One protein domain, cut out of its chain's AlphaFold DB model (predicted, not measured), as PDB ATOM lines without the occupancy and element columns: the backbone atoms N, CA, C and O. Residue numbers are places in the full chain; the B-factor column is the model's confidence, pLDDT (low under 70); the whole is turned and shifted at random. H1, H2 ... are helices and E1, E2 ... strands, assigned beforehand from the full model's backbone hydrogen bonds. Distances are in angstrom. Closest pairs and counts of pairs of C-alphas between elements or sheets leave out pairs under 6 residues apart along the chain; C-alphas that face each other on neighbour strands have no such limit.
ATOM      1  N   HIS A  10      -0.166 -14.337  43.279       91.81
ATOM      2  CA  HIS A  10       0.748 -13.419  43.959       91.81
ATOM      3  C   HIS A  10       0.919 -13.773  45.442       91.81
ATOM      4  O   HIS A  10       2.042 -13.771  45.951       91.81
ATOM      5  N   GLN A  11      -0.176 -14.108  46.134       91.12
ATOM      6  CA  GLN A  11      -0.126 -14.499  47.541       91.12
ATOM      7  C   GLN A  11       0.611 -15.833  47.726       91.12
ATOM      8  O   GLN A  11       1.462 -15.939  48.609       91.12
ATOM      9  N   ALA A  12       0.318 -16.823  46.880       92.75
ATOM     10  CA  ALA A  12       0.954 -18.139  46.922       92.75
ATOM     11  C   ALA A  12       2.469 -18.063  46.674       92.75
ATOM     12  O   ALA A  12       3.251 -18.657  47.414       92.75
ATOM     13  N   LEU A  13       2.891 -17.297  45.665       94.56
ATOM     14  CA  LEU A  13       4.303 -17.122  45.320       94.56
ATOM     15  C   LEU A  13       5.044 -16.312  46.386       94.56
ATOM     16  O   LEU A  13       6.138 -16.699  46.789       94.56
ATOM     17  N   SER A  14       4.438 -15.235  46.898       92.25
ATOM     18  CA  SER A  14       5.023 -14.454  47.995       92.25
ATOM     19  C   SER A  14       5.235 -15.313  49.239       92.25
ATOM     20  O   SER A  14       6.298 -15.238  49.849       92.25
ATOM     21  N   PHE A  15       4.257 -16.158  49.581       90.94
ATOM     22  CA  PHE A  15       4.384 -17.130  50.662       90.94
ATOM     23  C   PHE A  15       5.521 -18.119  50.390       90.94
ATOM     24  O   PHE A  15       6.409 -18.260  51.218       90.94
ATOM     25  N   ALA A  16       5.530 -18.764  49.222       92.75
ATOM     26  CA  ALA A  16       6.476 -19.834  48.927       92.75
ATOM     27  C   ALA A  16       7.938 -19.357  48.857       92.75
ATOM     28  O   ALA A  16       8.821 -20.027  49.386       92.75
ATOM     29  N   TYR A  17       8.208 -18.200  48.243       91.25
ATOM     30  CA  TYR A  17       9.570 -17.661  48.107       91.25
ATOM     31  C   TYR A  17      10.115 -16.998  49.375       91.25
ATOM     32  O   TYR A  17      11.327 -16.831  49.485       91.25
ATOM     33  N   ASN A  18       9.247 -16.619  50.316       88.81
ATOM     34  CA  ASN A  18       9.644 -16.004  51.587       88.81
ATOM     35  C   ASN A  18       9.335 -16.903  52.784       88.81
ATOM     36  O   ASN A  18       9.355 -16.435  53.921       88.81
ATOM     37  N   PHE A  19       9.041 -18.184  52.546       85.81
ATOM     38  CA  PHE A  19       8.899 -19.147  53.623       85.81
ATOM     39  C   PHE A  19      10.277 -19.375  54.247       85.81
ATOM     40  O   PHE A  19      11.067 -20.201  53.792       85.81
ATOM     41  N   SER A  20      10.592 -18.593  55.273       68.12
ATOM     42  CA  SER A  20      11.742 -18.829  56.127       68.12
ATOM     43  C   SER A  20      11.298 -19.721  57.273       68.12
ATOM     44  O   SER A  20      10.481 -19.312  58.101       68.12
ATOM     45  N   ASP A  21      11.887 -20.908  57.352       53.62
ATOM     46  CA  ASP A  21      11.824 -21.780  58.523       53.62
ATOM     47  C   ASP A  21      12.708 -21.170  59.625       53.62
ATOM     48  O   ASP A  21      13.736 -21.714  60.029       53.62
ATOM     49  N   SER A  22      12.411 -19.931  60.031       46.12
ATOM     50  CA  SER A  22      13.156 -19.272  61.090       46.12
ATOM     51  C   SER A  22      12.779 -19.956  62.396       46.12
ATOM     52  O   SER A  22      11.799 -19.607  63.052       46.12
ATOM     53  N   THR A  23      13.627 -20.930  62.720       42.56
ATOM     54  CA  THR A  23      13.908 -21.517  64.025       42.56
ATOM     55  C   THR A  23      12.778 -22.335  64.623       42.56
ATOM     56  O   THR A  23      11.851 -21.763  65.179       42.56
ATOM     57  N   LEU A  24      12.942 -23.665  64.572       42.84
ATOM     58  CA  LEU A  24      12.276 -24.663  65.415       42.84
ATOM     59  C   LEU A  24      10.794 -24.375  65.619       42.84
ATOM     60  O   LEU A  24      10.418 -23.612  66.510       42.84
ATOM     61  N   ASP A  25       9.965 -25.055  64.833       47.84
ATOM     62  CA  ASP A  25       8.542 -25.210  65.097       47.84
ATOM     63  C   ASP A  25       8.318 -25.268  66.619       47.84
ATOM     64  O   ASP A  25       8.792 -26.197  67.283       47.84
ATOM     65  N   ARG A  26       7.746 -24.198  67.203       53.91
ATOM     66  CA  ARG A  26       7.728 -24.030  68.666       53.91
ATOM     67  C   ARG A  26       7.177 -25.327  69.267       53.91
ATOM     68  O   ARG A  26       6.177 -25.834  68.733       53.91
ATOM     69  N   PRO A  27       7.794 -25.891  70.325       59.97
ATOM     70  CA  PRO A  27       7.336 -27.155  70.890       59.97
ATOM     71  C   PRO A  27       5.833 -27.065  71.160       59.97
ATOM     72  O   PRO A  27       5.347 -26.016  71.586       59.97
ATOM     73  N   LEU A  28       5.097 -28.138  70.857       57.66
ATOM     74  CA  LEU A  28       3.626 -28.188  70.838       57.66
ATOM     75  C   LEU A  28       2.982 -27.501  72.061       57.66
ATOM     76  O   LEU A  28       1.981 -26.800  71.941       57.66
ATOM     77  N   MET A  29       3.614 -27.641  73.226       58.16
ATOM     78  CA  MET A  29       3.202 -27.042  74.496       58.16
ATOM     79  C   MET A  29       3.196 -25.502  74.478       58.16
ATOM     80  O   MET A  29       2.264 -24.896  74.995       58.16
ATOM     81  N   ASN A  30       4.166 -24.862  73.815       63.12
ATOM     82  CA  ASN A  30       4.219 -23.405  73.652       63.12
ATOM     83  C   ASN A  30       3.170 -22.894  72.656       63.12
ATOM     84  O   ASN A  30       2.678 -21.784  72.815       63.12
ATOM     85  N   ARG A  31       2.802 -23.700  71.649       61.19
ATOM     86  CA  ARG A  31       1.701 -23.373  70.724       61.19
ATOM     87  C   ARG A  31       0.332 -23.490  71.396       61.19
ATOM     88  O   ARG A  31      -0.540 -22.673  71.134       61.19
ATOM     89  N   LEU A  32       0.153 -24.484  72.266       61.59
ATOM     90  CA  LEU A  32      -1.076 -24.691  73.044       61.59
ATOM     91  C   LEU A  32      -1.245 -23.666  74.176       61.59
ATOM     92  O   LEU A  32      -2.374 -23.340  74.536       61.59
ATOM     93  N   ALA A  33      -0.139 -23.171  74.739       64.31
ATOM     94  CA  ALA A  33      -0.140 -22.155  75.791       64.31
ATOM     95  C   ALA A  33      -0.412 -20.731  75.271       64.31
ATOM     96  O   ALA A  33      -0.752 -19.845  76.061       64.31
ATOM     97  N   ASP A  34      -0.283 -20.500  73.961       57.59
ATOM     98  CA  ASP A  34      -0.591 -19.212  73.350       57.59
ATOM     99  C   ASP A  34      -2.115 -18.996  73.352       57.59
ATOM    100  O   ASP A  34      -2.878 -19.678  72.665       57.59
ATOM    101  N   LYS A  35      -2.589 -18.030  74.150       47.62
ATOM    102  CA  LYS A  35      -4.023 -17.678  74.236       47.62
ATOM    103  C   LYS A  35      -4.578 -17.125  72.919       47.62
ATOM    104  O   LYS A  35      -5.793 -17.086  72.729       47.62
ATOM    105  N   TYR A  36      -3.696 -16.695  72.018       46.53
ATOM    106  CA  TYR A  36      -4.033 -16.278  70.668       46.53
ATOM    107  C   TYR A  36      -3.974 -17.487  69.735       46.53
ATOM    108  O   TYR A  36      -2.898 -17.907  69.319       46.53
ATOM    109  N   LYS A  37      -5.137 -18.034  69.357       46.94
ATOM    110  CA  LYS A  37      -5.207 -18.929  68.195       46.94
ATOM    111  C   LYS A  37      -4.761 -18.125  66.968       46.94
ATOM    112  O   LYS A  37      -5.445 -17.153  66.639       46.94
ATOM    113  N   PRO A  38      -3.669 -18.490  66.272       48.72
ATOM    114  CA  PRO A  38      -3.372 -17.870  64.994       48.72
ATOM    115  C   PRO A  38      -4.524 -18.208  64.046       48.72
ATOM    116  O   PRO A  38      -4.750 -19.363  63.701       48.72
ATOM    117  N   THR A  39      -5.278 -17.195  63.634       44.78
ATOM    118  CA  THR A  39      -6.419 -17.283  62.708       44.78
ATOM    119  C   THR A  39      -5.984 -17.517  61.251       44.78
ATOM    120  O   THR A  39      -6.670 -17.125  60.311       44.78
ATOM    121  N   GLY A  40      -4.823 -18.147  61.043       55.47
ATOM    122  CA  GLY A  40      -4.270 -18.463  59.728       55.47
ATOM    123  C   GLY A  40      -4.682 -19.853  59.243       55.47
ATOM    124  O   GLY A  40      -5.020 -20.722  60.040       55.47
ATOM    125  N   LYS A  41      -4.586 -20.089  57.929       63.06
ATOM    126  CA  LYS A  41      -4.903 -21.362  57.244       63.06
ATOM    127  C   LYS A  41      -3.969 -22.547  57.603       63.06
ATOM    128  O   LYS A  41      -3.788 -23.442  56.792       63.06
ATOM    129  N   GLY A  42      -3.323 -22.540  58.774       63.84
ATOM    130  CA  GLY A  42      -2.418 -23.608  59.222       63.84
ATOM    131  C   GLY A  42      -1.061 -23.671  58.506       63.84
ATOM    132  O   GLY A  42      -0.347 -24.652  58.650       63.84
ATOM    133  N   LEU A  43      -0.677 -22.637  57.752       69.75
ATOM    134  CA  LEU A  43       0.546 -22.615  56.934       69.75
ATOM    135  C   LEU A  43       1.813 -22.226  57.721       69.75
ATOM    136  O   LEU A  43       2.613 -21.413  57.261       69.75
ATOM    137  N   SER A  44       1.987 -22.782  58.918       70.50
ATOM    138  CA  SER A  44       3.199 -22.626  59.730       70.50
ATOM    139  C   SER A  44       3.850 -23.983  60.005       70.50
ATOM    140  O   SER A  44       3.201 -25.023  59.917       70.50
ATOM    141  N   GLY A  45       5.148 -23.979  60.317       77.00
ATOM    142  CA  GLY A  45       5.898 -25.204  60.604       77.00
ATOM    143  C   GLY A  45       6.010 -26.140  59.395       77.00
ATOM    144  O   GLY A  45       6.094 -25.692  58.249       77.00
ATOM    145  N   VAL A  46       5.999 -27.450  59.656       81.00
ATOM    146  CA  VAL A  46       6.240 -28.495  58.643       81.00
ATOM    147  C   VAL A  46       5.202 -28.476  57.516       81.00
ATOM    148  O   VAL A  46       5.569 -28.640  56.353       81.00
ATOM    149  N   ASP A  47       3.932 -28.214  57.827       81.56
ATOM    150  CA  ASP A  47       2.862 -28.159  56.822       81.56
ATOM    151  C   ASP A  47       3.042 -26.955  55.886       81.56
ATOM    152  O   ASP A  47       2.924 -27.079  54.664       81.56
ATOM    153  N   GLY A  48       3.420 -25.798  56.442       85.19
ATOM    154  CA  GLY A  48       3.780 -24.614  55.660       85.19
ATOM    155  C   GLY A  48       4.993 -24.857  54.756       85.19
ATOM    156  O   GLY A  48       4.957 -24.502  53.576       85.19
ATOM    157  N   ALA A  49       6.024 -25.531  55.275       85.81
ATOM    158  CA  ALA A  49       7.217 -25.900  54.514       85.81
ATOM    159  C   ALA A  49       6.884 -26.867  53.369       85.81
ATOM    160  O   ALA A  49       7.343 -26.687  52.238       85.81
ATOM    161  N   GLY A  50       6.035 -27.863  53.644       88.56
ATOM    162  CA  GLY A  50       5.517 -28.792  52.645       88.56
ATOM    163  C   GLY A  50       4.768 -28.058  51.539       88.56
ATOM    164  O   GLY A  50       5.059 -28.254  50.357       88.56
ATOM    165  N   GLN A  51       3.876 -27.138  51.910       90.62
ATOM    166  CA  GLN A  51       3.102 -26.360  50.953       90.62
ATOM    167  C   GLN A  51       3.977 -25.442  50.088       90.62
ATOM    168  O   GLN A  51       3.811 -25.400  48.865       90.62
ATOM    169  N   ALA A  52       4.930 -24.730  50.698       91.25
ATOM    170  CA  ALA A  52       5.891 -23.898  49.980       91.25
ATOM    171  C   ALA A  52       6.721 -24.745  49.001       91.25
ATOM    172  O   ALA A  52       6.831 -24.410  47.821       91.25
ATOM    173  N   GLY A  53       7.222 -25.899  49.452       92.12
ATOM    174  CA  GLY A  53       7.960 -26.843  48.616       92.12
ATOM    175  C   GLY A  53       7.139 -27.386  47.442       92.12
ATOM    176  O   GLY A  53       7.659 -27.490  46.329       92.12
ATOM    177  N   MET A  54       5.854 -27.690  47.646       93.38
ATOM    178  CA  MET A  54       4.953 -28.136  46.575       93.38
ATOM    179  C   MET A  54       4.746 -27.052  45.512       93.38
ATOM    180  O   MET A  54       4.861 -27.352  44.320       93.38
ATOM    181  N   ILE A  55       4.512 -25.800  45.928       95.00
ATOM    182  CA  ILE A  55       4.395 -24.646  45.022       95.00
ATOM    183  C   ILE A  55       5.674 -24.490  44.197       95.00
ATOM    184  O   ILE A  55       5.626 -24.518  42.965       95.00
ATOM    185  N   LEU A  56       6.829 -24.395  44.863       95.19
ATOM    186  CA  LEU A  56       8.114 -24.183  44.196       95.19
ATOM    187  C   LEU A  56       8.451 -25.329  43.239       95.19
ATOM    188  O   LEU A  56       8.886 -25.086  42.116       95.19
ATOM    189  N   ARG A  57       8.188 -26.582  43.629       96.19
ATOM    190  CA  ARG A  57       8.429 -27.752  42.774       96.19
ATOM    191  C   ARG A  57       7.554 -27.752  41.525       96.19
ATOM    192  O   ARG A  57       8.004 -28.207  40.472       96.19
ATOM    193  N   ARG A  58       6.306 -27.291  41.629       95.75
ATOM    194  CA  ARG A  58       5.391 -27.208  40.486       95.75
ATOM    195  C   ARG A  58       5.868 -26.146  39.494       95.75
ATOM    196  O   ARG A  58       5.994 -26.449  38.311       95.75
ATOM    197  N   ILE A  59       6.221 -24.961  39.992       96.81
ATOM    198  CA  ILE A  59       6.814 -23.888  39.185       96.81
ATOM    199  C   ILE A  59       8.109 -24.362  38.513       96.81
ATOM    200  O   ILE A  59       8.268 -24.197  37.306       96.81
ATOM    201  N   GLU A  60       8.998 -25.018  39.264       95.56
ATOM    202  CA  GLU A  60      10.297 -25.482  38.766       95.56
ATOM    203  C   GLU A  60      10.172 -26.463  37.593       95.56
ATOM    204  O   GLU A  60      10.958 -26.394  36.643       95.56
ATOM    205  N   LYS A  61       9.176 -27.357  37.655       96.06
ATOM    206  CA  LYS A  61       8.923 -28.384  36.639       96.06
ATOM    207  C   LYS A  61       8.208 -27.863  35.396       96.06
ATOM    208  O   LYS A  61       8.483 -28.371  34.315       96.06
ATOM    209  N   THR A  62       7.274 -26.926  35.550       96.50
ATOM    210  CA  THR A  62       6.385 -26.534  34.446       96.50
ATOM    211  C   THR A  62       6.891 -25.310  33.687       96.50
ATOM    212  O   THR A  62       6.756 -25.255  32.467       96.50
ATOM    213  N   LEU A  63       7.477 -24.322  34.374       97.19
ATOM    214  CA  LEU A  63       7.808 -23.044  33.743       97.19
ATOM    215  C   LEU A  63       9.187 -23.067  33.052       97.19
ATOM    216  O   LEU A  63      10.164 -23.588  33.603       97.19
ATOM    217  N   PRO A  64       9.318 -22.424  31.875       97.12
ATOM    218  CA  PRO A  64      10.604 -22.152  31.244       97.12
ATOM    219  C   PRO A  64      11.563 -21.371  32.149       97.12
ATOM    220  O   PRO A  64      11.157 -20.555  32.978       97.12
ATOM    221  N   ARG A  65      12.872 -21.557  31.927       96.81
ATOM    222  CA  ARG A  65      13.941 -20.982  32.764       96.81
ATOM    223  C   ARG A  65      13.806 -19.472  32.984       96.81
ATOM    224  O   ARG A  65      13.899 -19.037  34.125       96.81
ATOM    225  N   LEU A  66      13.543 -18.689  31.934       97.81
ATOM    226  CA  LEU A  66      13.409 -17.232  32.054       97.81
ATOM    227  C   LEU A  66      12.257 -16.832  32.986       97.81
ATOM    228  O   LEU A  66      12.447 -15.989  33.859       97.81
ATOM    229  N   GLN A  67      11.091 -17.469  32.848       98.19
ATOM    230  CA  GLN A  67       9.932 -17.174  33.691       98.19
ATOM    231  C   GLN A  67      10.228 -17.495  35.157       98.19
ATOM    232  O   GLN A  67       9.973 -16.667  36.026       98.19
ATOM    233  N   LYS A  68      10.877 -18.634  35.435       97.94
ATOM    234  CA  LYS A  68      11.308 -18.999  36.796       97.94
ATOM    235  C   LYS A  68      12.222 -17.946  37.421       97.94
ATOM    236  O   LYS A  68      12.011 -17.552  38.565       97.94
ATOM    237  N   MET A  69      13.204 -17.453  36.665       98.44
ATOM    238  CA  MET A  69      14.108 -16.405  37.150       98.44
ATOM    239  C   MET A  69      13.364 -15.095  37.413       98.44
ATOM    240  O   MET A  69      13.637 -14.436  38.411       98.44
ATOM    241  N   ILE A  70      12.385 -14.734  36.579       98.56
ATOM    242  CA  ILE A  70      11.556 -13.543  36.807       98.56
ATOM    243  C   ILE A  70      10.741 -13.667  38.099       98.56
ATOM    244  O   ILE A  70      10.698 -12.714  38.879       98.56
ATOM    245  N   LEU A  71      10.153 -14.836  38.368       98.19
ATOM    246  CA  LEU A  71       9.430 -15.079  39.620       98.19
ATOM    247  C   LEU A  71      10.360 -14.968  40.835       98.19
ATOM    248  O   LEU A  71      10.027 -14.268  41.788       98.19
ATOM    249  N   ILE A  72      11.559 -15.557  40.775       97.69
ATOM    250  CA  ILE A  72      12.576 -15.397  41.828       97.69
ATOM    251  C   ILE A  72      12.919 -13.914  42.023       97.69
ATOM    252  O   ILE A  72      12.883 -13.413  43.144       97.69
ATOM    253  N   ALA A  73      13.214 -13.184  40.945       97.81
ATOM    254  CA  ALA A  73      13.601 -11.779  41.025       97.81
ATOM    255  C   ALA A  73      12.487 -10.885  41.602       97.81
ATOM    256  O   ALA A  73      12.780  -9.879  42.258       97.81
ATOM    257  N   ARG A  74      11.216 -11.245  41.381       97.38
ATOM    258  CA  ARG A  74      10.059 -10.511  41.898       97.38
ATOM    259  C   ARG A  74       9.758 -10.825  43.363       97.38
ATOM    260  O   ARG A  74       9.489  -9.886  44.113       97.38
ATOM    261  N   PHE A  75       9.772 -12.101  43.746       95.62
ATOM    262  CA  PHE A  75       9.219 -12.554  45.025       95.62
ATOM    263  C   PHE A  75      10.259 -12.911  46.082       95.62
ATOM    264  O   PHE A  75       9.941 -12.798  47.262       95.62
ATOM    265  N   ALA A  76      11.467 -13.335  45.703       93.25
ATOM    266  CA  ALA A  76      12.484 -13.717  46.678       93.25
ATOM    267  C   ALA A  76      13.051 -12.500  47.426       93.25
ATOM    268  O   ALA A  76      13.077 -11.372  46.909       93.25
ATOM    269  N   ALA A  77      13.551 -12.752  48.635       91.25
ATOM    270  CA  ALA A  77      14.316 -11.778  49.396       91.25
ATOM    271  C   ALA A  77      15.534 -11.307  48.583       91.25
ATOM    272  O   ALA A  77      16.220 -12.088  47.925       91.25
ATOM    273  N   LYS A  78      15.772  -9.994  48.591       92.62
ATOM    274  CA  LYS A  78      16.887  -9.371  47.855       92.62
ATOM    275  C   LYS A  78      18.195  -9.463  48.627       92.62
ATOM    276  O   LYS A  78      19.265  -9.441  48.020       92.62
ATOM    277  N   ASP A  79      18.070  -9.584  49.938       91.19
ATOM    278  CA  ASP A  79      19.134  -9.551  50.914       91.19
ATOM    279  C   ASP A  79      18.919 -10.726  51.880       91.19
ATOM    280  O   ASP A  79      17.785 -11.066  52.218       91.19
ATOM    281  N   ASP A  80      20.018 -11.353  52.273       89.00
ATOM    282  CA  ASP A  80      20.122 -12.460  53.214       89.00
ATOM    283  C   ASP A  80      20.958 -12.011  54.429       89.00
ATOM    284  O   ASP A  80      21.631 -10.978  54.411       89.00
ATOM    285  N   SER A  81      20.947 -12.800  55.503       88.38
ATOM    286  CA  SER A  81      21.798 -12.563  56.677       88.38
ATOM    287  C   SER A  81      23.150 -13.273  56.522       88.38
ATOM    288  O   SER A  81      23.189 -14.448  56.154       88.38
ATOM    289  N   CYS A  82      24.272 -12.590  56.799       87.38
ATOM    290  CA  CYS A  82      25.603 -13.196  56.724       87.38
ATOM    291  C   CYS A  82      25.675 -14.356  57.717       87.38
ATOM    292  O   CYS A  82      25.537 -14.114  58.918       87.38
ATOM    293  N   PRO A  83      26.051 -15.569  57.276       83.81
ATOM    294  CA  PRO A  83      26.291 -16.686  58.190       83.81
ATOM    295  C   PRO A  83      27.378 -16.390  59.237       83.81
ATOM    296  O   PRO A  83      27.431 -17.020  60.284       83.81
ATOM    297  N   CYS A  84      28.258 -15.433  58.938       88.50
ATOM    298  CA  CYS A  84      29.417 -15.067  59.738       88.50
ATOM    299  C   CYS A  84      29.114 -14.124  60.913       88.50
ATOM    300  O   CYS A  84      29.687 -14.265  61.988       88.50
ATOM    301  N   CYS A  85      28.274 -13.113  60.684       90.88
ATOM    302  CA  CYS A  85      28.100 -11.978  61.595       90.88
ATOM    303  C   CYS A  85      26.656 -11.465  61.661       90.88
ATOM    304  O   CYS A  85      26.396 -10.466  62.324       90.88
ATOM    305  N   GLY A  86      25.726 -12.097  60.942       87.94
ATOM    306  CA  GLY A  86      24.326 -11.685  60.868       87.94
ATOM    307  C   GLY A  86      24.051 -10.439  60.015       87.94
ATOM    308  O   GLY A  86      22.889 -10.090  59.825       87.94
ATOM    309  N   GLY A  87      25.086  -9.771  59.491       90.81
ATOM    310  CA  GLY A  87      24.946  -8.553  58.685       90.81
ATOM    311  C   GLY A  87      24.200  -8.775  57.368       90.81
ATOM    312  O   GLY A  87      24.207  -9.874  56.827       90.81
ATOM    313  N   GLU A  88      23.575  -7.731  56.834       91.44
ATOM    314  CA  GLU A  88      22.820  -7.803  55.579       91.44
ATOM    315  C   GLU A  88      23.764  -7.973  54.377       91.44
ATOM    316  O   GLU A  88      24.672  -7.166  54.152       91.44
ATOM    317  N   VAL A  89      23.569  -9.044  53.609       91.56
ATOM    318  CA  VAL A  89      24.338  -9.357  52.400       91.56
ATOM    319  C   VAL A  89      23.391  -9.591  51.225       91.56
ATOM    320  O   VAL A  89      22.311 -10.127  51.426       91.56
ATOM    321  N   PRO A  90      23.758  -9.253  49.978       90.31
ATOM    322  CA  PRO A  90      22.880  -9.511  48.841       90.31
ATOM    323  C   PRO A  90      22.582 -11.005  48.676       90.31
ATOM    324  O   PRO A  90      23.506 -11.824  48.690       90.31
ATOM    325  N   SER A  91      21.319 -11.350  48.429       92.81
ATOM    326  CA  SER A  91      20.919 -12.741  48.250       92.81
ATOM    327  C   SER A  91      21.538 -13.341  46.992       92.81
ATOM    328  O   SER A  91      21.405 -12.807  45.883       92.81
ATOM    329  N   LEU A  92      22.213 -14.482  47.149       92.94
ATOM    330  CA  LEU A  92      22.854 -15.186  46.036       92.94
ATOM    331  C   LEU A  92      21.822 -15.711  45.032       92.94
ATOM    332  O   LEU A  92      22.064 -15.659  43.825       92.94
ATOM    333  N   ILE A  93      20.667 -16.168  45.525       93.88
ATOM    334  CA  ILE A  93      19.566 -16.675  44.699       93.88
ATOM    335  C   ILE A  93      18.993 -15.533  43.861       93.88
ATOM    336  O   ILE A  93      18.888 -15.646  42.636       93.88
ATOM    337  N   TRP A  94      18.698 -14.401  44.503       96.50
ATOM    338  CA  TRP A  94      18.173 -13.230  43.812       96.50
ATOM    339  C   TRP A  94      19.173 -12.682  42.786       96.50
ATOM    340  O   TRP A  94      18.820 -12.457  41.630       96.50
ATOM    341  N   MET A  95      20.453 -12.545  43.151       96.50
ATOM    342  CA  MET A  95      21.495 -12.110  42.213       96.50
ATOM    343  C   MET A  95      21.685 -13.074  41.036       96.50
ATOM    344  O   MET A  95      21.927 -12.617  39.917       96.50
ATOM    345  N   GLY A  96      21.576 -14.384  41.267       97.31
ATOM    346  CA  GLY A  96      21.598 -15.394  40.208       97.31
ATOM    347  C   GLY A  96      20.469 -15.179  39.200       97.31
ATOM    348  O   GLY A  96      20.726 -15.101  37.998       97.31
ATOM    349  N   ALA A  97      19.246 -14.965  39.689       98.00
ATOM    350  CA  ALA A  97      18.096 -14.669  38.840       98.00
ATOM    351  C   ALA A  97      18.277 -13.380  38.024       98.00
ATOM    352  O   ALA A  97      18.024 -13.370  36.820       98.00
ATOM    353  N   ILE A  98      18.788 -12.308  38.639       98.38
ATOM    354  CA  ILE A  98      19.086 -11.057  37.924       98.38
ATOM    355  C   ILE A  98      20.072 -11.282  36.774       98.38
ATOM    356  O   ILE A  98      19.867 -10.737  35.688       98.38
ATOM    357  N   ARG A  99      21.126 -12.078  36.985       97.50
ATOM    358  CA  ARG A  99      22.128 -12.369  35.946       97.50
ATOM    359  C   ARG A  99      21.531 -13.142  34.776       97.50
ATOM    360  O   ARG A  99      21.795 -12.792  33.632       97.50
ATOM    361  N   GLU A 100      20.699 -14.138  35.054       97.88
ATOM    362  CA  GLU A 100      20.034 -14.938  34.019       97.88
ATOM    363  C   GLU A 100      19.050 -14.094  33.191       97.88
ATOM    364  O   GLU A 100      19.038 -14.166  31.963       97.88
ATOM    365  N   ILE A 101      18.266 -13.228  33.844       98.44
ATOM    366  CA  ILE A 101      17.368 -12.291  33.149       98.44
ATOM    367  C   ILE A 101      18.178 -11.285  32.318       98.44
ATOM    368  O   ILE A 101      17.807 -10.973  31.189       98.44
ATOM    369  N   SER A 102      19.293 -10.789  32.860       97.56
ATOM    370  CA  SER A 102      20.223  -9.890  32.166       97.56
ATOM    371  C   SER A 102      20.829 -10.528  30.917       97.56
ATOM    372  O   SER A 102      20.968  -9.853  29.895       97.56
ATOM    373  N   ASP A 103      21.132 -11.824  30.955       96.44
ATOM    374  CA  ASP A 103      21.645 -12.561  29.800       96.44
ATOM    375  C   ASP A 103      20.568 -12.772  28.733       96.44
ATOM    376  O   ASP A 103      20.816 -12.522  27.551       96.44
ATOM    377  N   ALA A 104      19.340 -13.107  29.136       97.31
ATOM    378  CA  ALA A 104      18.204 -13.165  28.216       97.31
ATOM    379  C   ALA A 104      17.904 -11.795  27.573       97.31
ATOM    380  O   ALA A 104      17.603 -11.723  26.378       97.31
ATOM    381  N   ALA A 105      18.055 -10.702  28.328       96.81
ATOM    382  CA  ALA A 105      17.838  -9.347  27.828       96.81
ATOM    383  C   ALA A 105      18.801  -8.973  26.688       96.81
ATOM    384  O   ALA A 105      18.416  -8.214  25.799       96.81
ATOM    385  N   VAL A 106      20.029  -9.512  26.667       95.56
ATOM    386  CA  VAL A 106      20.979  -9.283  25.559       95.56
ATOM    387  C   VAL A 106      20.400  -9.773  24.239       95.56
ATOM    388  O   VAL A 106      20.428  -9.045  23.249       95.56
ATOM    389  N   ALA A 107      19.862 -10.991  24.237       92.38
ATOM    390  CA  ALA A 107      19.330 -11.613  23.033       92.38
ATOM    391  C   ALA A 107      17.976 -11.020  22.619       92.38
ATOM    392  O   ALA A 107      17.721 -10.863  21.430       92.38
ATOM    393  N   GLN A 108      17.115 -10.690  23.588       94.38
ATOM    394  CA  GLN A 108      15.703 -10.394  23.318       94.38
ATOM    395  C   GLN A 108      15.343  -8.904  23.340       94.38
ATOM    396  O   GLN A 108      14.423  -8.495  22.638       94.38
ATOM    397  N   ALA A 109      16.037  -8.085  24.135       94.38
ATOM    398  CA  ALA A 109      15.709  -6.665  24.313       94.38
ATOM    399  C   ALA A 109      16.787  -5.728  23.753       94.38
ATOM    400  O   ALA A 109      16.490  -4.619  23.306       94.38
ATOM    401  N   LEU A 110      18.046  -6.165  23.795       93.75
ATOM    402  CA  LEU A 110      19.221  -5.364  23.453       93.75
ATOM    403  C   LEU A 110      19.968  -5.914  22.232       93.75
ATOM    404  O   LEU A 110      21.148  -5.614  22.047       93.75
ATOM    405  N   SER A 111      19.290  -6.689  21.382       88.25
ATOM    406  CA  SER A 111      19.876  -7.242  20.161       88.25
ATOM    407  C   SER A 111      20.543  -6.134  19.334       88.25
ATOM    408  O   SER A 111      19.947  -5.077  19.101       88.25
ATOM    409  N   GLY A 112      21.798  -6.344  18.933       85.94
ATOM    410  CA  GLY A 112      22.578  -5.373  18.154       85.94
ATOM    411  C   GLY A 112      23.201  -4.220  18.955       85.94
ATOM    412  O   GLY A 112      23.790  -3.326  18.355       85.94
ATOM    413  N   HIS A 113      23.108  -4.217  20.289       85.81
ATOM    414  CA  HIS A 113      23.749  -3.208  21.137       85.81
ATOM    415  C   HIS A 113      24.982  -3.785  21.845       85.81
ATOM    416  O   HIS A 113      24.928  -4.859  22.448       85.81
ATOM    417  N   VAL A 114      26.087  -3.032  21.860       84.06
ATOM    418  CA  VAL A 114      27.215  -3.329  22.754       84.06
ATOM    419  C   VAL A 114      26.779  -3.023  24.182       84.06
ATOM    420  O   VAL A 114      26.358  -1.907  24.501       84.06
ATOM    421  N   THR A 115      26.835  -4.029  25.048       87.31
ATOM    422  CA  THR A 115      26.300  -3.933  26.406       87.31
ATOM    423  C   THR A 115      27.315  -4.450  27.419       87.31
ATOM    424  O   THR A 115      27.876  -5.535  27.271       87.31
ATOM    425  N   MET A 116      27.535  -3.677  28.483       92.88
ATOM    426  CA  MET A 116      28.389  -4.075  29.604       92.88
ATOM    427  C   MET A 116      27.558  -4.843  30.631       92.88
ATOM    428  O   MET A 116      26.515  -4.349  31.062       92.88
ATOM    429  N   ARG A 117      28.020  -6.026  31.064       93.75
ATOM    430  CA  ARG A 117      27.274  -6.866  32.023       93.75
ATOM    431  C   ARG A 117      26.940  -6.107  33.311       93.75
ATOM    432  O   ARG A 117      25.795  -6.127  33.739       93.75
ATOM    433  N   ALA A 118      27.897  -5.357  33.862       94.12
ATOM    434  CA  ALA A 118      27.689  -4.564  35.078       94.12
ATOM    435  C   ALA A 118      26.545  -3.539  34.949       94.12
ATOM    436  O   ALA A 118      25.817  -3.297  35.912       94.12
ATOM    437  N   LEU A 119      26.368  -2.953  33.758       96.31
ATOM    438  CA  LEU A 119      25.252  -2.055  33.478       96.31
ATOM    439  C   LEU A 119      23.940  -2.832  33.423       96.31
ATOM    440  O   LEU A 119      23.006  -2.480  34.135       96.31
ATOM    441  N   ARG A 120      23.877  -3.895  32.614       96.06
ATOM    442  CA  ARG A 120      22.653  -4.685  32.423       96.06
ATOM    443  C   ARG A 120      22.153  -5.306  33.724       96.06
ATOM    444  O   ARG A 120      20.991  -5.112  34.062       96.06
ATOM    445  N   ASP A 121      23.034  -5.960  34.482       97.19
ATOM    446  CA  ASP A 121      22.698  -6.567  35.774       97.19
ATOM    447  C   ASP A 121      22.147  -5.501  36.733       97.19
ATOM    448  O   ASP A 121      21.149  -5.719  37.414       97.19
ATOM    449  N   GLY A 122      22.750  -4.305  36.741       97.19
ATOM    450  CA  GLY A 122      22.269  -3.173  37.527       97.19
ATOM    451  C   GLY A 122      20.900  -2.652  37.081       97.19
ATOM    452  O   GLY A 122      20.064  -2.340  37.928       97.19
ATOM    453  N   LEU A 123      20.650  -2.568  35.772       97.88
ATOM    454  CA  LEU A 123      19.374  -2.115  35.210       97.88
ATOM    455  C   LEU A 123      18.241  -3.113  35.485       97.88
ATOM    456  O   LEU A 123      17.155  -2.705  35.894       97.88
ATOM    457  N   VAL A 124      18.504  -4.413  35.335       98.25
ATOM    458  CA  VAL A 124      17.547  -5.479  35.670       98.25
ATOM    459  C   VAL A 124      17.294  -5.512  37.180       98.25
ATOM    460  O   VAL A 124      16.143  -5.484  37.608       98.25
ATOM    461  N   ALA A 125      18.340  -5.458  38.010       97.81
ATOM    462  CA  ALA A 125      18.199  -5.349  39.465       97.81
ATOM    463  C   ALA A 125      17.337  -4.145  39.875       97.81
ATOM    464  O   ALA A 125      16.495  -4.245  40.770       97.81
ATOM    465  N   ARG A 126      17.536  -3.002  39.209       97.38
ATOM    466  CA  ARG A 126      16.755  -1.784  39.430       97.38
ATOM    467  C   ARG A 126      15.278  -1.991  39.104       97.38
ATOM    468  O   ARG A 126      14.438  -1.544  39.881       97.38
ATOM    469  N   TYR A 127      14.962  -2.667  37.999       97.94
ATOM    470  CA  TYR A 127      13.582  -2.998  37.628       97.94
ATOM    471  C   TYR A 127      12.869  -3.808  38.723       97.94
ATOM    472  O   TYR A 127      11.742  -3.492  39.101       97.94
ATOM    473  N   PHE A 128      13.558  -4.789  39.309       97.19
ATOM    474  CA  PHE A 128      13.027  -5.614  40.400       97.19
ATOM    475  C   PHE A 128      13.129  -4.964  41.795       97.19
ATOM    476  O   PHE A 128      12.882  -5.612  42.811       97.19
ATOM    477  N   GLY A 129      13.436  -3.665  41.869       94.00
ATOM    478  CA  GLY A 129      13.304  -2.866  43.090       94.00
ATOM    479  C   GLY A 129      14.607  -2.549  43.825       94.00
ATOM    480  O   GLY A 129      14.552  -1.957  44.903       94.00
ATOM    481  N   LYS A 130      15.784  -2.875  43.273       94.50
ATOM    482  CA  LYS A 130      17.057  -2.424  43.857       94.50
ATOM    483  C   LYS A 130      17.231  -0.918  43.661       94.50
ATOM    484  O   LYS A 130      17.343  -0.429  42.534       94.50
ATOM    485  N   LYS A 131      17.315  -0.171  44.764       93.19
ATOM    486  CA  LYS A 131      17.472   1.292  44.754       93.19
ATOM    487  C   LYS A 131      18.834   1.691  44.176       93.19
ATOM    488  O   LYS A 131      19.842   1.714  44.873       93.19
ATOM    489  N   THR A 132      18.870   1.994  42.882       92.19
ATOM    490  CA  THR A 132      20.066   2.478  42.180       92.19
ATOM    491  C   THR A 132      19.695   3.520  41.126       92.19
ATOM    492  O   THR A 132      18.657   3.434  40.463       92.19
ATOM    493  N   HIS A 133      20.555   4.525  40.961       95.56
ATOM    494  CA  HIS A 133      20.399   5.541  39.921       95.56
ATOM    495  C   HIS A 133      21.105   5.106  38.634       95.56
ATOM    496  O   HIS A 133      22.242   4.634  38.670       95.56
ATOM    497  N   ILE A 134      20.464   5.345  37.483       96.75
ATOM    498  CA  ILE A 134      21.022   5.030  36.155       96.75
ATOM    499  C   ILE A 134      22.378   5.717  35.953       96.75
ATOM    500  O   ILE A 134      23.300   5.107  35.425       96.75
ATOM    501  N   GLN A 135      22.543   6.952  36.438       96.88
ATOM    502  CA  GLN A 135      23.814   7.677  36.349       96.88
ATOM    503  C   GLN A 135      24.950   6.958  37.091       96.88
ATOM    504  O   GLN A 135      26.073   6.906  36.596       96.88
ATOM    505  N   THR A 136      24.666   6.370  38.254       96.81
ATOM    506  CA  THR A 136      25.651   5.595  39.018       96.81
ATOM    507  C   THR A 136      26.039   4.321  38.274       96.81
ATOM    508  O   THR A 136      27.217   3.979  38.224       96.81
ATOM    509  N   LEU A 137      25.069   3.638  37.661       96.69
ATOM    510  CA  LEU A 137      25.323   2.443  36.852       96.69
ATOM    511  C   LEU A 137      26.130   2.773  35.589       96.69
ATOM    512  O   LEU A 137      27.072   2.055  35.268       96.69
ATOM    513  N   ALA A 138      25.819   3.890  34.929       96.69
ATOM    514  CA  ALA A 138      26.542   4.376  33.758       96.69
ATOM    515  C   ALA A 138      28.014   4.671  34.080       96.69
ATOM    516  O   ALA A 138      28.901   4.179  33.389       96.69
ATOM    517  N   LYS A 139      28.273   5.385  35.187       96.44
ATOM    518  CA  LYS A 139      29.635   5.650  35.679       96.44
ATOM    519  C   LYS A 139      30.390   4.356  35.985       96.44
ATOM    520  O   LYS A 139      31.515   4.192  35.531       96.44
ATOM    521  N   LYS A 140      29.765   3.417  36.707       94.69
ATOM    522  CA  LYS A 140      30.378   2.119  37.052       94.69
ATOM    523  C   LYS A 140      30.724   1.276  35.825       94.69
ATOM    524  O   LYS A 140      31.719   0.567  35.841       94.69
ATOM    525  N   ALA A 141      29.899   1.343  34.786       95.06
ATOM    526  CA  ALA A 141      30.108   0.610  33.545       95.06
ATOM    527  C   ALA A 141      30.910   1.393  32.491       95.06
ATOM    528  O   ALA A 141      31.074   0.892  31.382       95.06
ATOM    529  N   ASN A 142      31.379   2.602  32.819       94.88
ATOM    530  CA  ASN A 142      32.068   3.516  31.910       94.88
ATOM    531  C   ASN A 142      31.319   3.747  30.580       94.88
ATOM    532  O   ASN A 142      31.896   3.676  29.496       94.88
ATOM    533  N   VAL A 143      30.008   4.003  30.657       95.25
ATOM    534  CA  VAL A 143      29.174   4.336  29.493       95.25
ATOM    535  C   VAL A 143      28.530   5.710  29.636       95.25
ATOM    536  O   VAL A 143      28.325   6.213  30.744       95.25
ATOM    537  N   ASN A 144      28.127   6.297  28.508       95.88
ATOM    538  CA  ASN A 144      27.317   7.509  28.519       95.88
ATOM    539  C   ASN A 144      25.963   7.246  29.217       95.88
ATOM    540  O   ASN A 144      25.326   6.204  29.025       95.88
ATOM    541  N   ARG A 145      25.514   8.215  30.022       96.75
ATOM    542  CA  ARG A 145      24.204   8.211  30.686       96.75
ATOM    543  C   ARG A 145      23.064   7.956  29.702       96.75
ATOM    544  O   ARG A 145      22.146   7.215  30.041       96.75
ATOM    545  N   ASP A 146      23.119   8.533  28.507       96.25
ATOM    546  CA  ASP A 146      22.037   8.412  27.528       96.25
ATOM    547  C   ASP A 146      21.965   6.997  26.946       96.25
ATOM    548  O   ASP A 146      20.877   6.439  26.797       96.25
ATOM    549  N   THR A 147      23.118   6.351  26.745       95.25
ATOM    550  CA  THR A 147      23.195   4.927  26.394       95.25
ATOM    551  C   THR A 147      22.576   4.059  27.488       95.25
ATOM    552  O   THR A 147      21.736   3.209  27.196       95.25
ATOM    553  N   ALA A 148      22.934   4.302  28.753       96.56
ATOM    554  CA  ALA A 148      22.360   3.585  29.890       96.56
ATOM    555  C   ALA A 148      20.844   3.806  30.011       96.56
ATOM    556  O   ALA A 148      20.101   2.866  30.291       96.56
ATOM    557  N   SER A 149      20.370   5.028  29.756       97.00
ATOM    558  CA  SER A 149      18.945   5.364  29.757       97.00
ATOM    559  C   SER A 149      18.190   4.646  28.637       97.00
ATOM    560  O   SER A 149      17.119   4.095  28.884       97.00
ATOM    561  N   LYS A 150      18.752   4.593  27.422       96.19
ATOM    562  CA  LYS A 150      18.158   3.869  26.288       96.19
ATOM    563  C   LYS A 150      18.044   2.371  26.578       96.19
ATOM    564  O   LYS A 150      16.962   1.808  26.419       96.19
ATOM    565  N   GLN A 151      19.121   1.752  27.065       96.38
ATOM    566  CA  GLN A 151      19.118   0.333  27.438       96.38
ATOM    567  C   GLN A 151      18.129   0.050  28.573       96.38
ATOM    568  O   GLN A 151      17.409  -0.944  28.524       96.38
ATOM    569  N   ASN A 152      18.027   0.945  29.563       97.06
ATOM    570  CA  ASN A 152      17.028   0.835  30.624       97.06
ATOM    571  C   ASN A 152      15.607   0.829  30.051       97.06
ATOM    572  O   ASN A 152      14.821  -0.039  30.408       97.06
ATOM    573  N   SER A 153      15.276   1.763  29.157       96.38
ATOM    574  CA  SER A 153      13.944   1.821  28.545       96.38
ATOM    575  C   SER A 153      13.612   0.558  27.746       96.38
ATOM    576  O   SER A 153      12.486   0.080  27.827       96.38
ATOM    577  N   GLN A 154      14.583  -0.017  27.028       96.19
ATOM    578  CA  GLN A 154      14.400  -1.279  26.299       96.19
ATOM    579  C   GLN A 154      14.164  -2.464  27.245       96.19
ATOM    580  O   GLN A 154      13.220  -3.222  27.043       96.19
ATOM    581  N   ILE A 155      14.968  -2.591  28.308       97.31
ATOM    582  CA  ILE A 155      14.788  -3.636  29.329       97.31
ATOM    583  C   ILE A 155      13.422  -3.495  30.013       97.31
ATOM    584  O   ILE A 155      12.706  -4.481  30.152       97.31
ATOM    585  N   VAL A 156      13.045  -2.278  30.420       96.94
ATOM    586  CA  VAL A 156      11.754  -2.012  31.074       96.94
ATOM    587  C   VAL A 156      10.602  -2.369  30.141       96.94
ATOM    588  O   VAL A 156       9.676  -3.045  30.570       96.94
ATOM    589  N   MET A 157      10.663  -1.960  28.872       95.75
ATOM    590  CA  MET A 157       9.630  -2.287  27.887       95.75
ATOM    591  C   MET A 157       9.515  -3.798  27.657       95.75
ATOM    592  O   MET A 157       8.408  -4.309  27.557       95.75
ATOM    593  N   TRP A 158      10.634  -4.519  27.610       97.00
ATOM    594  CA  TRP A 158      10.640  -5.973  27.445       97.00
ATOM    595  C   TRP A 158      10.088  -6.717  28.674       97.00
ATOM    596  O   TRP A 158       9.329  -7.674  28.526       97.00
ATOM    597  N   LEU A 159      10.420  -6.268  29.890       97.81
ATOM    598  CA  LEU A 159       9.950  -6.897  31.130       97.81
ATOM    599  C   LEU A 159       8.491  -6.556  31.449       97.81
ATOM    600  O   LEU A 159       7.719  -7.460  31.761       97.81
ATOM    601  N   HIS A 160       8.115  -5.281  31.348       95.50
ATOM    602  CA  HIS A 160       6.786  -4.785  31.717       95.50
ATOM    603  C   HIS A 160       5.771  -4.894  30.572       95.50
ATOM    604  O   HIS A 160       4.576  -5.042  30.807       95.50
ATOM    605  N   GLY A 161       6.229  -4.817  29.323       93.75
ATOM    606  CA  GLY A 161       5.358  -4.743  28.154       93.75
ATOM    607  C   GLY A 161       4.825  -3.337  27.885       93.75
ATOM    608  O   GLY A 161       5.194  -2.351  28.535       93.75
ATOM    609  N   THR A 162       3.935  -3.244  26.903       88.44
ATOM    610  CA  THR A 162       3.259  -2.009  26.483       88.44
ATOM    611  C   THR A 162       1.760  -2.129  26.749       88.44
ATOM    612  O   THR A 162       1.215  -3.221  26.710       88.44
ATOM    613  N   ARG A 163       1.069  -1.018  27.056       73.94
ATOM    614  CA  ARG A 163      -0.387  -1.040  27.340       73.94
ATOM    615  C   ARG A 163      -1.239  -0.955  26.074       73.94
ATOM    616  O   ARG A 163      -2.256  -1.619  25.981       73.94
ATOM    617  N   THR A 164      -0.832  -0.122  25.121       72.94
ATOM    618  CA  THR A 164      -1.426   0.000  23.784       72.94
ATOM    619  C   THR A 164      -0.323   0.385  22.813       72.94
ATOM    620  O   THR A 164       0.603   1.117  23.181       72.94
ATOM    621  N   THR A 165      -0.402  -0.105  21.581       65.25
ATOM    622  CA  THR A 165       0.508   0.316  20.512       65.25
ATOM    623  C   THR A 165      -0.282   1.083  19.454       65.25
ATOM    624  O   THR A 165      -1.444   0.789  19.179       65.25
ATOM    625  N   LYS A 166       0.306   2.159  18.916       63.03
ATOM    626  CA  LYS A 166      -0.318   2.976  17.870       63.03
ATOM    627  C   LYS A 166       0.441   2.751  16.572       63.03
ATOM    628  O   LYS A 166       1.583   3.194  16.449       63.03
ATOM    629  N   LYS A 167      -0.206   2.109  15.604       65.31
ATOM    630  CA  LYS A 167       0.311   1.951  14.243       65.31
ATOM    631  C   LYS A 167      -0.572   2.772  13.305       65.31
ATOM    632  O   LYS A 167      -1.691   2.395  12.972       65.31
ATOM    633  N   GLY A 168      -0.106   3.970  12.950       72.75
ATOM    634  CA  GLY A 168      -0.925   4.940  12.216       72.75
ATOM    635  C   GLY A 168      -2.087   5.472  13.065       72.75
ATOM    636  O   GLY A 168      -1.858   6.028  14.139       72.75
ATOM    637  N   HIS A 169      -3.329   5.320  12.597       64.81
ATOM    638  CA  HIS A 169      -4.543   5.752  13.313       64.81
ATOM    639  C   HIS A 169      -5.209   4.645  14.144       64.81
ATOM    640  O   HIS A 169      -6.156   4.928  14.875       64.81
ATOM    641  N   ILE A 170      -4.708   3.413  14.066       69.44
ATOM    642  CA  ILE A 170      -5.296   2.251  14.733       69.44
ATOM    643  C   ILE A 170      -4.582   2.034  16.071       69.44
ATOM    644  O   ILE A 170      -3.351   2.115  16.159       69.44
ATOM    645  N   ARG A 171      -5.372   1.815  17.127       72.06
ATOM    646  CA  ARG A 171      -4.883   1.359  18.431       72.06
ATOM    647  C   ARG A 171      -4.972  -0.159  18.454       72.06
ATOM    648  O   ARG A 171      -6.063  -0.697  18.311       72.06
ATOM    649  N   GLU A 172      -3.831  -0.807  18.622       76.25
ATOM    650  CA  GLU A 172      -3.721  -2.250  18.812       76.25
ATOM    651  C   GLU A 172      -3.450  -2.550  20.290       76.25
ATOM    652  O   GLU A 172      -2.923  -1.703  21.035       76.25
ATOM    653  N   ASP A 173      -3.799  -3.768  20.700       75.56
ATOM    654  CA  ASP A 173      -3.523  -4.259  22.042       75.56
ATOM    655  C   ASP A 173      -2.020  -4.222  22.341       75.56
ATOM    656  O   ASP A 173      -1.152  -4.352  21.471       75.56
ATOM    657  N   GLY A 174      -1.708  -3.957  23.605       79.94
ATOM    658  CA  GLY A 174      -0.344  -3.939  24.099       79.94
ATOM    659  C   GLY A 174       0.336  -5.306  24.017       79.94
ATOM    660  O   GLY A 174      -0.305  -6.351  24.104       79.94
ATOM    661  N   VAL A 175       1.664  -5.305  23.890       88.12
ATOM    662  CA  VAL A 175       2.454  -6.538  23.963       88.12
ATOM    663  C   VAL A 175       2.731  -6.837  25.429       88.12
ATOM    664  O   VAL A 175       3.300  -5.998  26.133       88.12
ATOM    665  N   LYS A 176       2.360  -8.038  25.881       92.81
ATOM    666  CA  LYS A 176       2.650  -8.502  27.243       92.81
ATOM    667  C   LYS A 176       4.158  -8.537  27.483       92.81
ATOM    668  O   LYS A 176       4.920  -9.040  26.658       92.81
ATOM    669  N   GLY A 177       4.581  -8.012  28.627       96.12
ATOM    670  CA  GLY A 177       5.964  -8.117  29.073       96.12
ATOM    671  C   GLY A 177       6.292  -9.513  29.586       96.12
ATOM    672  O   GLY A 177       5.399 -10.268  29.976       96.12
ATOM    673  N   GLN A 178       7.582  -9.841  29.643       97.75
ATOM    674  CA  GLN A 178       8.042 -11.130  30.173       97.75
ATOM    675  C   GLN A 178       7.575 -11.387  31.610       97.75
ATOM    676  O   GLN A 178       7.331 -12.533  31.981       97.75
ATOM    677  N   GLU A 179       7.431 -10.338  32.421       96.94
ATOM    678  CA  GLU A 179       6.925 -10.479  33.783       96.94
ATOM    679  C   GLU A 179       5.458 -10.878  33.822       96.94
ATOM    680  O   GLU A 179       5.102 -11.808  34.541       96.94
ATOM    681  N   GLN A 180       4.620 -10.218  33.024       95.38
ATOM    682  CA  GLN A 180       3.210 -10.573  32.945       95.38
ATOM    683  C   GLN A 180       3.042 -12.003  32.421       95.38
ATOM    684  O   GLN A 180       2.287 -12.776  33.000       95.38
ATOM    685  N   MET A 181       3.807 -12.390  31.394       96.62
ATOM    686  CA  MET A 181       3.810 -13.767  30.888       96.62
ATOM    687  C   MET A 181       4.217 -14.787  31.963       96.62
ATOM    688  O   MET A 181       3.632 -15.864  32.035       96.62
ATOM    689  N   ALA A 182       5.210 -14.469  32.804       97.56
ATOM    690  CA  ALA A 182       5.640 -15.349  33.891       97.56
ATOM    691  C   ALA A 182       4.576 -15.485  34.992       97.56
ATOM    692  O   ALA A 182       4.385 -16.580  35.518       97.56
ATOM    693  N   LEU A 183       3.886 -14.391  35.333       96.50
ATOM    694  CA  LEU A 183       2.822 -14.390  36.337       96.50
ATOM    695  C   LEU A 183       1.589 -15.162  35.864       96.50
ATOM    696  O   LEU A 183       1.115 -16.016  36.603       96.50
ATOM    697  N   GLU A 184       1.130 -14.932  34.632       96.12
ATOM    698  CA  GLU A 184      -0.006 -15.663  34.049       96.12
ATOM    699  C   GLU A 184       0.300 -17.165  33.918       96.12
ATOM    700  O   GLU A 184      -0.543 -18.009  34.216       96.12
ATOM    701  N   ALA A 185       1.533 -17.524  33.536       96.88
ATOM    702  CA  ALA A 185       1.956 -18.923  33.493       96.88
ATOM    703  C   ALA A 185       1.982 -19.559  34.891       96.88
ATOM    704  O   ALA A 185       1.568 -20.706  35.059       96.88
ATOM    705  N   ALA A 186       2.454 -18.830  35.905       96.75
ATOM    706  CA  ALA A 186       2.433 -19.311  37.282       96.75
ATOM    707  C   ALA A 186       1.000 -19.465  37.804       96.75
ATOM    708  O   ALA A 186       0.693 -20.454  38.462       96.75
ATOM    709  N   GLU A 187       0.124 -18.515  37.493       96.31
ATOM    710  CA  GLU A 187      -1.287 -18.546  37.859       96.31
ATOM    711  C   GLU A 187      -1.994 -19.768  37.280       96.31
ATOM    712  O   GLU A 187      -2.566 -20.540  38.046       96.31
ATOM    713  N   ALA A 188      -1.848 -20.028  35.977       95.69
ATOM    714  CA  ALA A 188      -2.401 -21.222  35.341       95.69
ATOM    715  C   ALA A 188      -1.935 -22.510  36.044       95.69
ATOM    716  O   ALA A 188      -2.739 -23.377  36.379       95.69
ATOM    717  N   VAL A 189      -0.641 -22.600  36.362       95.62
ATOM    718  CA  VAL A 189      -0.062 -23.763  37.051       95.62
ATOM    719  C   VAL A 189      -0.615 -23.962  38.464       95.62
ATOM    720  O   VAL A 189      -0.781 -25.103  38.908       95.62
ATOM    721  N   LEU A 190      -0.867 -22.876  39.196       94.31
ATOM    722  CA  LEU A 190      -1.401 -22.929  40.558       94.31
ATOM    723  C   LEU A 190      -2.908 -23.195  40.573       94.31
ATOM    724  O   LEU A 190      -3.384 -23.909  41.460       94.31
ATOM    725  N   TYR A 191      -3.630 -22.666  39.590       93.62
ATOM    726  CA  TYR A 191      -5.052 -22.913  39.383       93.62
ATOM    727  C   TYR A 191      -5.302 -24.386  39.042       93.62
ATOM    728  O   TYR A 191      -6.076 -25.052  39.725       93.62
ATOM    729  N   GLU A 192      -4.547 -24.955  38.095       92.25
ATOM    730  CA  GLU A 192      -4.602 -26.391  37.772       92.25
ATOM    731  C   GLU A 192      -4.289 -27.292  38.977       92.25
ATOM    732  O   GLU A 192      -4.740 -28.434  39.048       92.25
ATOM    733  N   ALA A 193      -3.487 -26.802  39.924       89.94
ATOM    734  CA  ALA A 193      -3.162 -27.516  41.152       89.94
ATOM    735  C   ALA A 193      -4.227 -27.354  42.257       89.94
ATOM    736  O   ALA A 193      -4.053 -27.913  43.340       89.94
ATOM    737  N   GLY A 194      -5.295 -26.582  42.021       90.00
ATOM    738  CA  GLY A 194      -6.340 -26.281  43.004       90.00
ATOM    739  C   GLY A 194      -5.859 -25.417  44.176       90.00
ATOM    740  O   GLY A 194      -6.480 -25.410  45.238       90.00
TER     741      GLY A 194
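Overview. This is residues 10 to 194 of the 199 residues of an uncharacterized protein of Pusillimonas sp (UniProt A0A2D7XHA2). A loose cluster of crossed helices has H4 near its middle, with H5, H9 and H1 packed on H4; H3 packs across H1 and H9 on one side, and H6, H7 and H8 form a group on the other, on H5. E1 with E2 and E3 with E4 form two small hairpins, while residues 27 to 42, with the short helix H2, stick out at one end. The printed part has 185 residues, mostly helix by class, in the order H1 H2 H3 H4 E1 E2 H5 H6 H7 H8 E3 E4 H9; each sheet is one antiparallel pair. It is loose, with a radius of gyration of the C-alphas of 20.2 A and spans of 66 by 45 by 28 A.

Arrangement. E3, residues 164 to 167, and E4, residues 170 to 173, are a hairpin, with N 172 and O 165 within hydrogen-bond range at 2.9 A. H8, residues 145 to 160, and H9, residues 178 to 192, touch only at their ends, the C-alphas of Leu 159 and Gln 178 closest at 4.7 A. Residues 178 to 183 of H9 touch H4, residues 65 to 75, about perpendicular at 90 degrees; the C-alphas of Gln 67 and Ala 182 are closest, 4.7 A. H4 touches H5, residues 92 to 108, at a steep tilt of 49 degrees, opposite ways; the C-alphas of Met 69 and Ala 97 are closest, 4.7 A. Residues 98 to 102 of H5 touch H6, residues 117 to 127, with the C-alphas of Ser 102 and Asp 121 closest at 5.5 A. H6 and H7, residues 134 to 140, are a helical hairpin at a shallow tilt of 25 degrees; their closest C-alphas, Leu 119 and Leu 137, are 5.6 A apart. H1, residues 10 to 17, touches residues 51 to 56 of H3, residues 45 to 62, with the C-alphas of Ala 16 and Ala 52 closest at 4.2 A. H2, residues 28 to 33, touches no helix. E1, residues 79 to 81, and E2, residues 88 to 90, are a hairpin with N 80 and O 89 within hydrogen-bond range at 2.7 A. Every O i to N i+4 pair is within hydrogen-bond range in H1, H2, H3, H4, H6, H7, H8 and H9, and 12 of 13 in H5.

Along the chain. H1 begins at C-alpha 10, (0.748, -13.419, 43.959), and H9 ends at C-alpha 192, (-4.602, -26.391, 37.772). From first to last C-alpha H3 measures 26.2 A, H5 24.3 A, H8 21.8 A and H9 21.2 A.

Size, cuts and confidence. The C-alphas of Met 29 and Gly 168 are the two farthest apart, 70.1 A. The printed part has no cut, and H2 to H3 is a long link. Mean pLDDT of the printed part is 87.4; residues 20 to 43, 165 to 167 and 169 to 170 are under 70.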